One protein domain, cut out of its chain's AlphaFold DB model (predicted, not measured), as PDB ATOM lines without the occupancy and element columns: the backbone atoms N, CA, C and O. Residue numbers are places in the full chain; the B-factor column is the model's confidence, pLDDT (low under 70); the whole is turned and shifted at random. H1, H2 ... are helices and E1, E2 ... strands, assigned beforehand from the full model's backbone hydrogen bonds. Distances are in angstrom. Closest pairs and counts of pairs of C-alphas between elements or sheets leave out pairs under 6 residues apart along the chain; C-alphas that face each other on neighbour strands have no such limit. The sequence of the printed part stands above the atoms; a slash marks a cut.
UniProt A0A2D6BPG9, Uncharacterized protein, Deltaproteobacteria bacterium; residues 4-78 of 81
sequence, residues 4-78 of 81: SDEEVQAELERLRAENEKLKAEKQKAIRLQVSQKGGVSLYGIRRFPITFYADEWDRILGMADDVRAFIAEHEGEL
ATOM      1  N   SER A   4     154.205  98.833 169.277       75.75
ATOM      2  CA  SER A   4     152.749  98.762 169.117       75.75
ATOM      3  C   SER A   4     151.950  98.976 170.407       75.75
ATOM      4  O   SER A   4     150.854  99.525 170.348       75.75
ATOM      5  N   ASP A   5     152.465  98.573 171.571       77.81
ATOM      6  CA  ASP A   5     151.790  98.826 172.853       77.81
ATOM      7  C   ASP A   5     151.886 100.310 173.234       77.81
ATOM      8  O   ASP A   5     150.935 100.882 173.769       77.81
ATOM      9  N   GLU A   6     153.017 100.946 172.922       80.69
ATOM     10  CA  GLU A   6     153.257 102.368 173.185       80.69
ATOM     11  C   GLU A   6     152.394 103.261 172.280       80.69
ATOM     12  O   GLU A   6     151.789 104.221 172.762       80.69
ATOM     13  N   GLU A   7     152.242 102.904 171.001       83.31
ATOM     14  CA  GLU A   7     151.369 103.606 170.047       83.31
ATOM     15  C   GLU A   7     149.885 103.512 170.447       83.31
ATOM     16  O   GLU A   7     149.153 104.507 170.434       83.31
ATOM     17  N   VAL A   8     149.445 102.328 170.886       85.38
ATOM     18  CA  VAL A   8     148.077 102.102 171.380       85.38
ATOM     19  C   VAL A   8     147.812 102.904 172.652       85.38
ATOM     20  O   VAL A   8     146.729 103.471 172.819       85.38
ATOM     21  N   GLN A   9     148.789 102.977 173.555       85.06
ATOM     22  CA  GLN A   9     148.646 103.705 174.810       85.06
ATOM     23  C   GLN A   9     148.616 105.224 174.585       85.06
ATOM     24  O   GLN A   9     147.782 105.906 175.187       85.06
ATOM     25  N   ALA A  10     149.428 105.735 173.655       88.06
ATOM     26  CA  ALA A  10     149.407 107.138 173.247       88.06
ATOM     27  C   ALA A  10     148.063 107.541 172.611       88.06
ATOM     28  O   ALA A  10     147.489 108.576 172.965       88.06
ATOM     29  N   GLU A  11     147.506 106.706 171.727       84.00
ATOM     30  CA  GLU A  11     146.201 106.981 171.114       84.00
ATOM     31  C   GLU A  11     145.062 106.879 172.146       84.00
ATOM     32  O   GLU A  11     144.123 107.678 172.123       84.00
ATOM     33  N   LEU A  12     145.161 105.968 173.123       89.25
ATOM     34  CA  LEU A  12     144.197 105.870 174.221       89.25
ATOM     35  C   LEU A  12     144.198 107.130 175.099       89.25
ATOM     36  O   LEU A  12     143.130 107.618 175.479       89.25
ATOM     37  N   GLU A  13     145.376 107.655 175.433       88.75
ATOM     38  CA  GLU A  13     145.512 108.896 176.203       88.75
ATOM     39  C   GLU A  13     144.974 110.100 175.430       88.75
ATOM     40  O   GLU A  13     144.191 110.884 175.979       88.75
ATOM     41  N   ARG A  14     145.295 110.202 174.136       90.81
ATOM     42  CA  ARG A  14     144.762 111.245 173.254       90.81
ATOM     43  C   ARG A  14     143.238 111.191 173.171       90.81
ATOM     44  O   ARG A  14     142.577 112.210 173.383       90.81
ATOM     45  N   LEU A  15     142.670 110.010 172.918       89.06
ATOM     46  CA  LEU A  15     141.222 109.821 172.844       89.06
ATOM     47  C   LEU A  15     140.544 110.152 174.173       89.06
ATOM     48  O   LEU A  15     139.464 110.741 174.168       89.06
ATOM     49  N   ARG A  16     141.158 109.822 175.316       84.06
ATOM     50  CA  ARG A  16     140.644 110.209 176.640       84.06
ATOM     51  C   ARG A  16     140.641 111.725 176.821       84.06
ATOM     52  O   ARG A  16     139.602 112.256 177.212       84.06
ATOM     53  N   ALA A  17     141.733 112.410 176.483       85.56
ATOM     54  CA  ALA A  17     141.831 113.866 176.579       85.56
ATOM     55  C   ALA A  17     140.802 114.574 175.678       85.56
ATOM     56  O   ALA A  17     140.131 115.520 176.097       85.56
ATOM     57  N   GLU A  18     140.608 114.077 174.455       80.50
ATOM     58  CA  GLU A  18     139.598 114.597 173.534       80.50
ATOM     59  C   GLU A  18     138.171 114.328 174.041       80.50
ATOM     60  O   GLU A  18     137.311 115.210 173.992       80.50
ATOM     61  N   ASN A  19     137.921 113.155 174.632       83.44
ATOM     62  CA  ASN A  19     136.637 112.834 175.256       83.44
ATOM     63  C   ASN A  19     136.336 113.739 176.457       83.44
ATOM     64  O   ASN A  19     135.197 114.172 176.632       83.44
ATOM     65  N   GLU A  20     137.339 114.031 177.288       81.75
ATOM     66  CA  GLU A  20     137.208 114.958 178.413       81.75
ATOM     67  C   GLU A  20     136.921 116.383 177.940       81.75
ATOM     68  O   GLU A  20     135.995 117.014 178.455       81.75
ATOM     69  N   LYS A  21     137.623 116.857 176.904       76.81
ATOM     70  CA  LYS A  21     137.364 118.166 176.291       76.81
ATOM     71  C   LYS A  21     135.944 118.253 175.725       76.81
ATOM     72  O   LYS A  21     135.209 119.184 176.054       76.81
ATOM     73  N   LEU A  22     135.510 117.247 174.965       74.56
ATOM     74  CA  LEU A  22     134.154 117.177 174.408       74.56
ATOM     75  C   LEU A  22     133.080 117.079 175.501       74.56
ATOM     76  O   LEU A  22     132.005 117.671 175.375       74.56
ATOM     77  N   LYS A  23     133.343 116.352 176.592       67.75
ATOM     78  CA  LYS A  23     132.448 116.298 177.759       67.75
ATOM     79  C   LYS A  23     132.355 117.656 178.452       67.75
ATOM     80  O   LYS A  23     131.250 118.040 178.828       67.75
ATOM     81  N   ALA A  24     133.463 118.382 178.591       65.69
ATOM     82  CA  ALA A  24     133.487 119.719 179.181       65.69
ATOM     83  C   ALA A  24     132.758 120.756 178.307       65.69
ATOM     84  O   ALA A  24     132.023 121.597 178.824       65.69
ATOM     85  N   GLU A  25     132.885 120.669 176.982       64.50
ATOM     86  CA  GLU A  25     132.131 121.515 176.048       64.50
ATOM     87  C   GLU A  25     130.629 121.194 176.091       64.50
ATOM     88  O   GLU A  25     129.800 122.098 176.213       64.50
ATOM     89  N   LYS A  26     130.259 119.905 176.119       60.34
ATOM     90  CA  LYS A  26     128.861 119.466 176.274       60.34
ATOM     91  C   LYS A  26     128.253 119.800 177.636       60.34
ATOM     92  O   LYS A  26     127.032 119.881 177.729       60.34
ATOM     93  N   GLN A  27     129.056 120.001 178.684       59.34
ATOM     94  CA  GLN A  27     128.558 120.453 179.989       59.34
ATOM     95  C   GLN A  27     127.989 121.877 179.946       59.34
ATOM     96  O   GLN A  27     127.180 122.211 180.808       59.34
ATOM     97  N   LYS A  28     128.371 122.698 178.957       65.38
ATOM     98  CA  LYS A  28     127.857 124.069 178.807       65.38
ATOM     99  C   LYS A  28     126.531 124.142 178.047       65.38
ATOM    100  O   LYS A  28     125.809 125.120 178.194       65.38
ATOM    101  N   ALA A  29     126.202 123.132 177.241       80.69
ATOM    102  CA  ALA A  29     124.953 123.105 176.491       80.69
ATOM    103  C   ALA A  29     123.808 122.559 177.356       80.69
ATOM    104  O   ALA A  29     123.933 121.501 177.983       80.69
ATOM    105  N   ILE A  30     122.671 123.258 177.357       89.88
ATOM    106  CA  ILE A  30     121.436 122.740 177.948       89.88
ATOM    107  C   ILE A  30     121.008 121.507 177.144       89.88
ATOM    108  O   ILE A  30     120.864 121.578 175.924       89.88
ATOM    109  N   ARG A  31     120.827 120.366 177.817       91.88
ATOM    110  CA  ARG A  31     120.437 119.101 177.172       91.88
ATOM    111  C   ARG A  31     119.500 118.283 178.050       91.88
ATOM    112  O   ARG A  31     119.605 118.320 179.276       91.88
ATOM    113  N   LEU A  32     118.652 117.489 177.405       95.44
ATOM    114  CA  LEU A  32     117.731 116.558 178.051       95.44
ATOM    115  C   LEU A  32     118.188 115.112 177.840       95.44
ATOM    116  O   LEU A  32     118.742 114.774 176.794       95.44
ATOM    117  N   GLN A  33     117.966 114.256 178.835       95.75
ATOM    118  CA  GLN A  33     118.205 112.817 178.726       95.75
ATOM    119  C   GLN A  33     117.196 112.044 179.575       95.75
ATOM    120  O   GLN A  33     116.906 112.442 180.699       95.75
ATOM    121  N   VAL A  34     116.709 110.911 179.068       97.31
ATOM    122  CA  VAL A  34     115.930 109.958 179.867       97.31
ATOM    123  C   VAL A  34     116.894 109.080 180.667       97.31
ATOM    124  O   VAL A  34     117.843 108.505 180.128       97.31
ATOM    125  N   SER A  35     116.688 109.013 181.975       95.19
ATOM    126  CA  SER A  35     117.460 108.171 182.886       95.19
ATOM    127  C   SER A  35     117.032 106.703 182.784       95.19
ATOM    128  O   SER A  35     115.920 106.391 182.368       95.19
ATOM    129  N   GLN A  36     117.881 105.784 183.252       95.31
ATOM    130  CA  GLN A  36     117.547 104.350 183.307       95.31
ATOM    131  C   GLN A  36     116.316 104.046 184.177       95.31
ATOM    132  O   GLN A  36     115.692 103.006 184.018       95.31
ATOM    133  N   LYS A  37     115.967 104.955 185.095       96.44
ATOM    134  CA  LYS A  37     114.795 104.843 185.970       96.44
ATOM    135  C   LYS A  37     113.536 105.490 185.376       96.44
ATOM    136  O   LYS A  37     112.523 105.544 186.056       96.44
ATOM    137  N   GLY A  38     113.594 106.004 184.143       96.31
ATOM    138  CA  GLY A  38     112.449 106.600 183.443       96.31
ATOM    139  C   GLY A  38     112.214 108.095 183.696       96.31
ATOM    140  O   GLY A  38     111.335 108.674 183.071       96.31
ATOM    141  N   GLY A  39     112.999 108.749 184.559       97.81
ATOM    142  CA  GLY A  39     112.930 110.207 184.750       97.81
ATOM    143  C   GLY A  39     113.633 110.986 183.631       97.81
ATOM    144  O   GLY A  39     114.624 110.503 183.079       97.81
ATOM    145  N   VAL A  40     113.164 112.197 183.335       98.00
ATOM    146  CA  VAL A  40     113.755 113.139 182.374       98.00
ATOM    147  C   VAL A  40     114.668 114.117 183.114       98.00
ATOM    148  O   VAL A  40     114.236 114.861 183.995       98.00
ATOM    149  N   SER A  41     115.946 114.114 182.741       97.31
ATOM    150  CA  SER A  41     117.011 114.910 183.347       97.31
ATOM    151  C   SER A  41     117.403 116.100 182.468       97.31
ATOM    152  O   SER A  41     117.759 115.914 181.304       97.31
ATOM    153  N   LEU A  42     117.434 117.302 183.047       95.69
ATOM    154  CA  LEU A  42     117.924 118.545 182.447       95.69
ATOM    155  C   LEU A  42     119.345 118.852 182.936       95.69
ATOM    156  O   LEU A  42     119.575 119.117 184.118       95.69
ATOM    157  N   TYR A  43     120.302 118.823 182.014       93.69
ATOM    158  CA  TYR A  43     121.710 119.145 182.250       93.69
ATOM    159  C   TYR A  43     122.045 120.553 181.742       93.69
ATOM    160  O   TYR A  43     121.315 121.118 180.932       93.69
ATOM    161  N   GLY A  44     123.184 121.091 182.184       88.81
ATOM    162  CA  GLY A  44     123.753 122.342 181.665       88.81
ATOM    163  C   GLY A  44     123.355 123.607 182.432       88.81
ATOM    164  O   GLY A  44     123.912 124.663 182.174       88.81
ATOM    165  N   ILE A  45     122.447 123.509 183.414       87.69
ATOM    166  CA  ILE A  45     122.039 124.651 184.262       87.69
ATOM    167  C   ILE A  45     122.808 124.683 185.592       87.69
ATOM    168  O   ILE A  45     123.233 125.740 186.061       87.69
ATOM    169  N   ARG A  46     122.991 123.526 186.239       86.38
ATOM    170  CA  ARG A  46     123.731 123.392 187.506       86.38
ATOM    171  C   ARG A  46     124.711 122.222 187.436       86.38
ATOM    172  O   ARG A  46     124.701 121.447 186.486       86.38
ATOM    173  N   ARG A  47     125.555 122.096 188.470       88.62
ATOM    174  CA  ARG A  47     126.550 121.012 188.604       88.62
ATOM    175  C   ARG A  47     125.920 119.623 188.478       88.62
ATOM    176  O   ARG A  47     126.531 118.730 187.905       88.62
ATOM    177  N   PHE A  48     124.723 119.456 189.029       92.12
ATOM    178  CA  PHE A  48     123.960 118.220 188.945       92.12
ATOM    179  C   PHE A  48     122.720 118.431 188.078       92.12
ATOM    180  O   PHE A  48     122.130 119.516 188.135       92.12
ATOM    181  N   PRO A  49     122.331 117.424 187.276       93.44
ATOM    182  CA  PRO A  49     121.101 117.493 186.510       93.44
ATOM    183  C   PRO A  49     119.891 117.539 187.437       93.44
ATOM    184  O   PRO A  49     119.861 116.877 188.476       93.44
ATOM    185  N   ILE A  50     118.873 118.272 187.014       96.31
ATOM    186  CA  ILE A  50     117.561 118.249 187.658       96.31
ATOM    187  C   ILE A  50     116.746 117.170 186.952       96.31
ATOM    188  O   ILE A  50     116.658 117.191 185.728       96.31
ATOM    189  N   THR A  51     116.208 116.207 187.699       97.38
ATOM    190  CA  THR A  51     115.465 115.072 187.132       97.38
ATOM    191  C   THR A  51     114.074 115.017 187.732       97.38
ATOM    192  O   THR A  51     113.959 114.981 188.952       97.38
ATOM    193  N   PHE A  52     113.066 114.958 186.868       98.38
ATOM    194  CA  PHE A  52     111.659 114.764 187.218       98.38
ATOM    195  C   PHE A  52     111.033 113.733 186.272       98.38
ATOM    196  O   PHE A  52     111.557 113.492 185.179       98.38
ATOM    197  N   TYR A  53     109.937 113.104 186.682       98.31
ATOM    198  CA  TYR A  53     109.115 112.280 185.797       98.31
ATOM    199  C   TYR A  53     108.273 113.149 184.850       98.31
ATOM    200  O   TYR A  53     108.232 114.372 184.972       98.31
ATOM    201  N   ALA A  54     107.675 112.528 183.832       97.75
ATOM    202  CA  ALA A  54     106.993 113.255 182.760       97.75
ATOM    203  C   ALA A  54     105.806 114.095 183.267       97.75
ATOM    204  O   ALA A  54     105.683 115.257 182.902       97.75
ATOM    205  N   ASP A  55     104.996 113.544 184.167       98.25
ATOM    206  CA  ASP A  55     103.848 114.211 184.789       98.25
ATOM    207  C   ASP A  55     104.259 115.395 185.679       98.25
ATOM    208  O   ASP A  55     103.615 116.446 185.689       98.25
ATOM    209  N   GLU A  56     105.371 115.250 186.397       98.38
ATOM    210  CA  GLU A  56     105.973 116.340 187.165       98.38
ATOM    211  C   GLU A  56     106.461 117.465 186.241       98.38
ATOM    212  O   GLU A  56     106.223 118.640 186.530       98.38
ATOM    213  N   TRP A  57     107.101 117.125 185.114       97.62
ATOM    214  CA  TRP A  57     107.490 118.108 184.100       97.62
ATOM    215  C   TRP A  57     106.282 118.821 183.507       97.62
ATOM    216  O   TRP A  57     106.308 120.046 183.438       97.62
ATOM    217  N   ASP A  58     105.223 118.101 183.140       98.19
ATOM    218  CA  ASP A  58     104.001 118.705 182.601       98.19
ATOM    219  C   ASP A  58     103.398 119.710 183.589       98.19
ATOM    220  O   ASP A  58     103.031 120.824 183.209       98.19
ATOM    221  N   ARG A  59     103.381 119.373 184.886       98.25
ATOM    222  CA  ARG A  59     102.933 120.294 185.936       98.25
ATOM    223  C   ARG A  59     103.836 121.523 186.060       98.25
ATOM    224  O   ARG A  59     103.322 122.634 186.149       98.25
ATOM    225  N   ILE A  60     105.159 121.346 186.069       97.25
ATOM    226  CA  ILE A  60     106.126 122.455 186.159       97.25
ATOM    227  C   ILE A  60     106.002 123.380 184.946       97.25
ATOM    228  O   ILE A  60     105.982 124.601 185.094       97.25
ATOM    229  N   LEU A  61     105.907 122.804 183.748       97.06
ATOM    230  CA  LEU A  61     105.766 123.549 182.500       97.06
ATOM    231  C   LEU A  61     104.426 124.288 182.441       97.06
ATOM    232  O   LEU A  61     104.384 125.415 181.955       97.06
ATOM    233  N   GLY A  62     103.362 123.710 183.005       98.12
ATOM    234  CA  GLY A  62     102.074 124.383 183.175       98.12
ATOM    235  C   GLY A  62     102.125 125.620 184.082       98.12
ATOM    236  O   GLY A  62     101.281 126.495 183.948       98.12
ATOM    237  N   MET A  63     103.129 125.729 184.958       98.31
ATOM    238  CA  MET A  63     103.337 126.881 185.849       98.31
ATOM    239  C   MET A  63     104.325 127.914 185.277       98.31
ATOM    240  O   MET A  63     104.777 128.801 185.999       98.31
ATOM    241  N   ALA A  64     104.720 127.802 184.003       97.56
ATOM    242  CA  ALA A  64     105.772 128.645 183.435       97.56
ATOM    243  C   ALA A  64     105.460 130.149 183.520       97.56
ATOM    244  O   ALA A  64     106.359 130.931 183.833       97.56
ATOM    245  N   ASP A  65     104.213 130.549 183.265       98.12
ATOM    246  CA  ASP A  65     103.803 131.955 183.323       98.12
ATOM    247  C   ASP A  65     103.738 132.466 184.768       98.12
ATOM    248  O   ASP A  65     104.266 133.541 185.054       98.12
ATOM    249  N   ASP A  66     103.213 131.660 185.695       98.38
ATOM    250  CA  ASP A  66     103.173 131.985 187.126       98.38
ATOM    251  C   ASP A  66     104.584 132.196 187.691       98.38
ATOM    252  O   ASP A  66     104.844 133.164 188.403       98.38
ATOM    253  N   VAL A  67     105.532 131.323 187.329       98.00
ATOM    254  CA  VAL A  67     106.937 131.449 187.743       98.00
ATOM    255  C   VAL A  67     107.558 132.732 187.192       98.00
ATOM    256  O   VAL A  67     108.296 133.407 187.909       98.00
ATOM    257  N   ARG A  68     107.270 133.097 185.935       98.06
ATOM    258  CA  ARG A  68     107.771 134.349 185.346       98.06
ATOM    259  C   ARG A  68     107.187 135.574 186.044       98.06
ATOM    260  O   ARG A  68     107.944 136.493 186.342       98.06
ATOM    261  N   ALA A  69     105.883 135.571 186.323       98.44
ATOM    262  CA  ALA A  69     105.218 136.652 187.045       98.44
ATOM    263  C   ALA A  69     105.792 136.813 188.460       98.44
ATOM    264  O   ALA A  69     106.152 137.920 188.852       98.44
ATOM    265  N   PHE A  70     105.976 135.704 189.178       98.12
ATOM    266  CA  PHE A  70     106.554 135.705 190.519       98.12
ATOM    267  C   PHE A  70     108.002 136.222 190.534       98.12
ATOM    268  O   PHE A  70     108.380 136.997 191.406       98.12
ATOM    269  N   ILE A  71     108.826 135.838 189.549       97.62
ATOM    270  CA  ILE A  71     110.187 136.380 189.415       97.62
ATOM    271  C   ILE A  71     110.151 137.894 189.189       97.62
ATOM    272  O   ILE A  71     110.921 138.601 189.831       97.62
ATOM    273  N   ALA A  72     109.263 138.375 188.310       97.25
ATOM    274  CA  ALA A  72     109.125 139.797 187.999       97.25
ATOM    275  C   ALA A  72     108.691 140.622 189.226       97.25
ATOM    276  O   ALA A  72     109.209 141.710 189.463       97.25
ATOM    277  N   GLU A  73     107.767 140.093 190.032       98.31
ATOM    278  CA  GLU A  73     107.309 140.733 191.271       98.31
ATOM    279  C   GLU A  73     108.432 140.855 192.315       98.31
ATOM    280  O   GLU A  73     108.513 141.853 193.031       98.31
ATOM    281  N   HIS A  74     109.338 139.874 192.362       97.75
ATOM    282  CA  HIS A  74     110.392 139.774 193.372       97.75
ATOM    283  C   HIS A  74     111.807 140.078 192.847       97.75
ATOM    284  O   HIS A  74     112.789 139.716 193.498       97.75
ATOM    285  N   GLU A  75     111.970 140.758 191.705       93.75
ATOM    286  CA  GLU A  75     113.296 140.998 191.098       93.75
ATOM    287  C   GLU A  75     114.306 141.633 192.065       93.75
ATOM    288  O   GLU A  75     115.483 141.274 192.048       93.75
ATOM    289  N   GLY A  76     113.852 142.524 192.956       95.94
ATOM    290  CA  GLY A  76     114.705 143.186 193.950       95.94
ATOM    291  C   GLY A  76     115.276 142.261 195.035       95.94
ATOM    292  O   GLY A  76     116.255 142.618 195.691       95.94
ATOM    293  N   GLU A  77     114.693 141.077 195.224       96.69
ATOM    294  CA  GLU A  77     115.132 140.075 196.207       96.69
ATOM    295  C   GLU A  77     116.029 138.997 195.580       96.69
ATOM    296  O   GLU A  77     116.782 138.301 196.276       96.69
ATOM    297  N   LEU A  78     115.953 138.835 194.259       95.50
ATOM    298  CA  LEU A  78     116.581 137.736 193.544       95.50
ATOM    299  C   LEU A  78     118.011 138.082 193.119       95.50
ATOM    300  O   LEU A  78     118.325 139.172 192.653       95.50
TER     301      LEU A  78
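Overview. This is residues 4 to 78 of the 81 residues of an uncharacterized protein of Deltaproteobacteria bacterium (UniProt A0A2D6BPG9). One long straight helix, H1, sticks out like a handle from a small meander of three short strands, E1, E2 and E3, and past the sheet two short helices, H2 and H3, follow one after the other, H3 reaching away from the sheet. The sheet is small and the helices do not gather into a bundle; H1 makes much of the length. The printed part has 75 residues, with three named helices and three named strands in the order H1, E1, E2, E3, H2, H3; the sheet's order is E1, E2, E3, antiparallel throughout, and the class is mixed, helices and strands. The whole is extended, with a radius of gyration of the C-alphas of 19.7 A, and its flat outline spans 64 by 33 by 13 A.

Arrangement. H1, residues 4 to 26, is not on the sheet, and its residues 4 to 25 stand free. A tight link of 4 residues joins it to E1, residues 31 to 34, an edge strand. E1 forms a hairpin with E2, residues 40 to 43; they are antiparallel at 151 degrees, with N 33 and O 41 3.0 A apart and N 41 and O 33 2.8 A apart, both within hydrogen-bond range. E2, the inner strand, forms a second hairpin with E3, residues 50 to 52, at 168 degrees; here N 40 and O 52 are within hydrogen-bond range at 2.8 A. These three strands are a meander, each the antiparallel neighbour of the one before. H2, residues 54 to 62, only grazes the sheet, with its residues 54 to 60; the closest C-alphas of E2 and H2 are those of Val 40 and Ala 54, 6.8 A apart. H3, residues 64 to 73, is not on the sheet, and H2 and H3 meet only through their link. H1 is apart from both H2 and H3. In H1, H2 and H3 every O i to N i+4 pair is within hydrogen-bond range.

Along the chain. H1 begins at C-alpha 4, (152.749, 98.762, 169.117), and runs 32.4 A to C-alpha 26, (128.861, 119.466, 176.274). E1 is 10.5 A long, E2 10.0 A and E3 6.9 A. H2 measures 12.2 A and H3 14.5 A, ending at C-alpha 73, (107.309, 140.733, 191.271).

Size, cuts and confidence. The two C-alphas farthest apart, those of Ser 4 and Glu 73, are 65.7 A from each other. Residues 61 to 78, of which 64 to 73 belong to H3, stand free. The printed part has no cut and no long link. The mean pLDDT of the printed part is 90.0, and residues 23 to 28 are under 70.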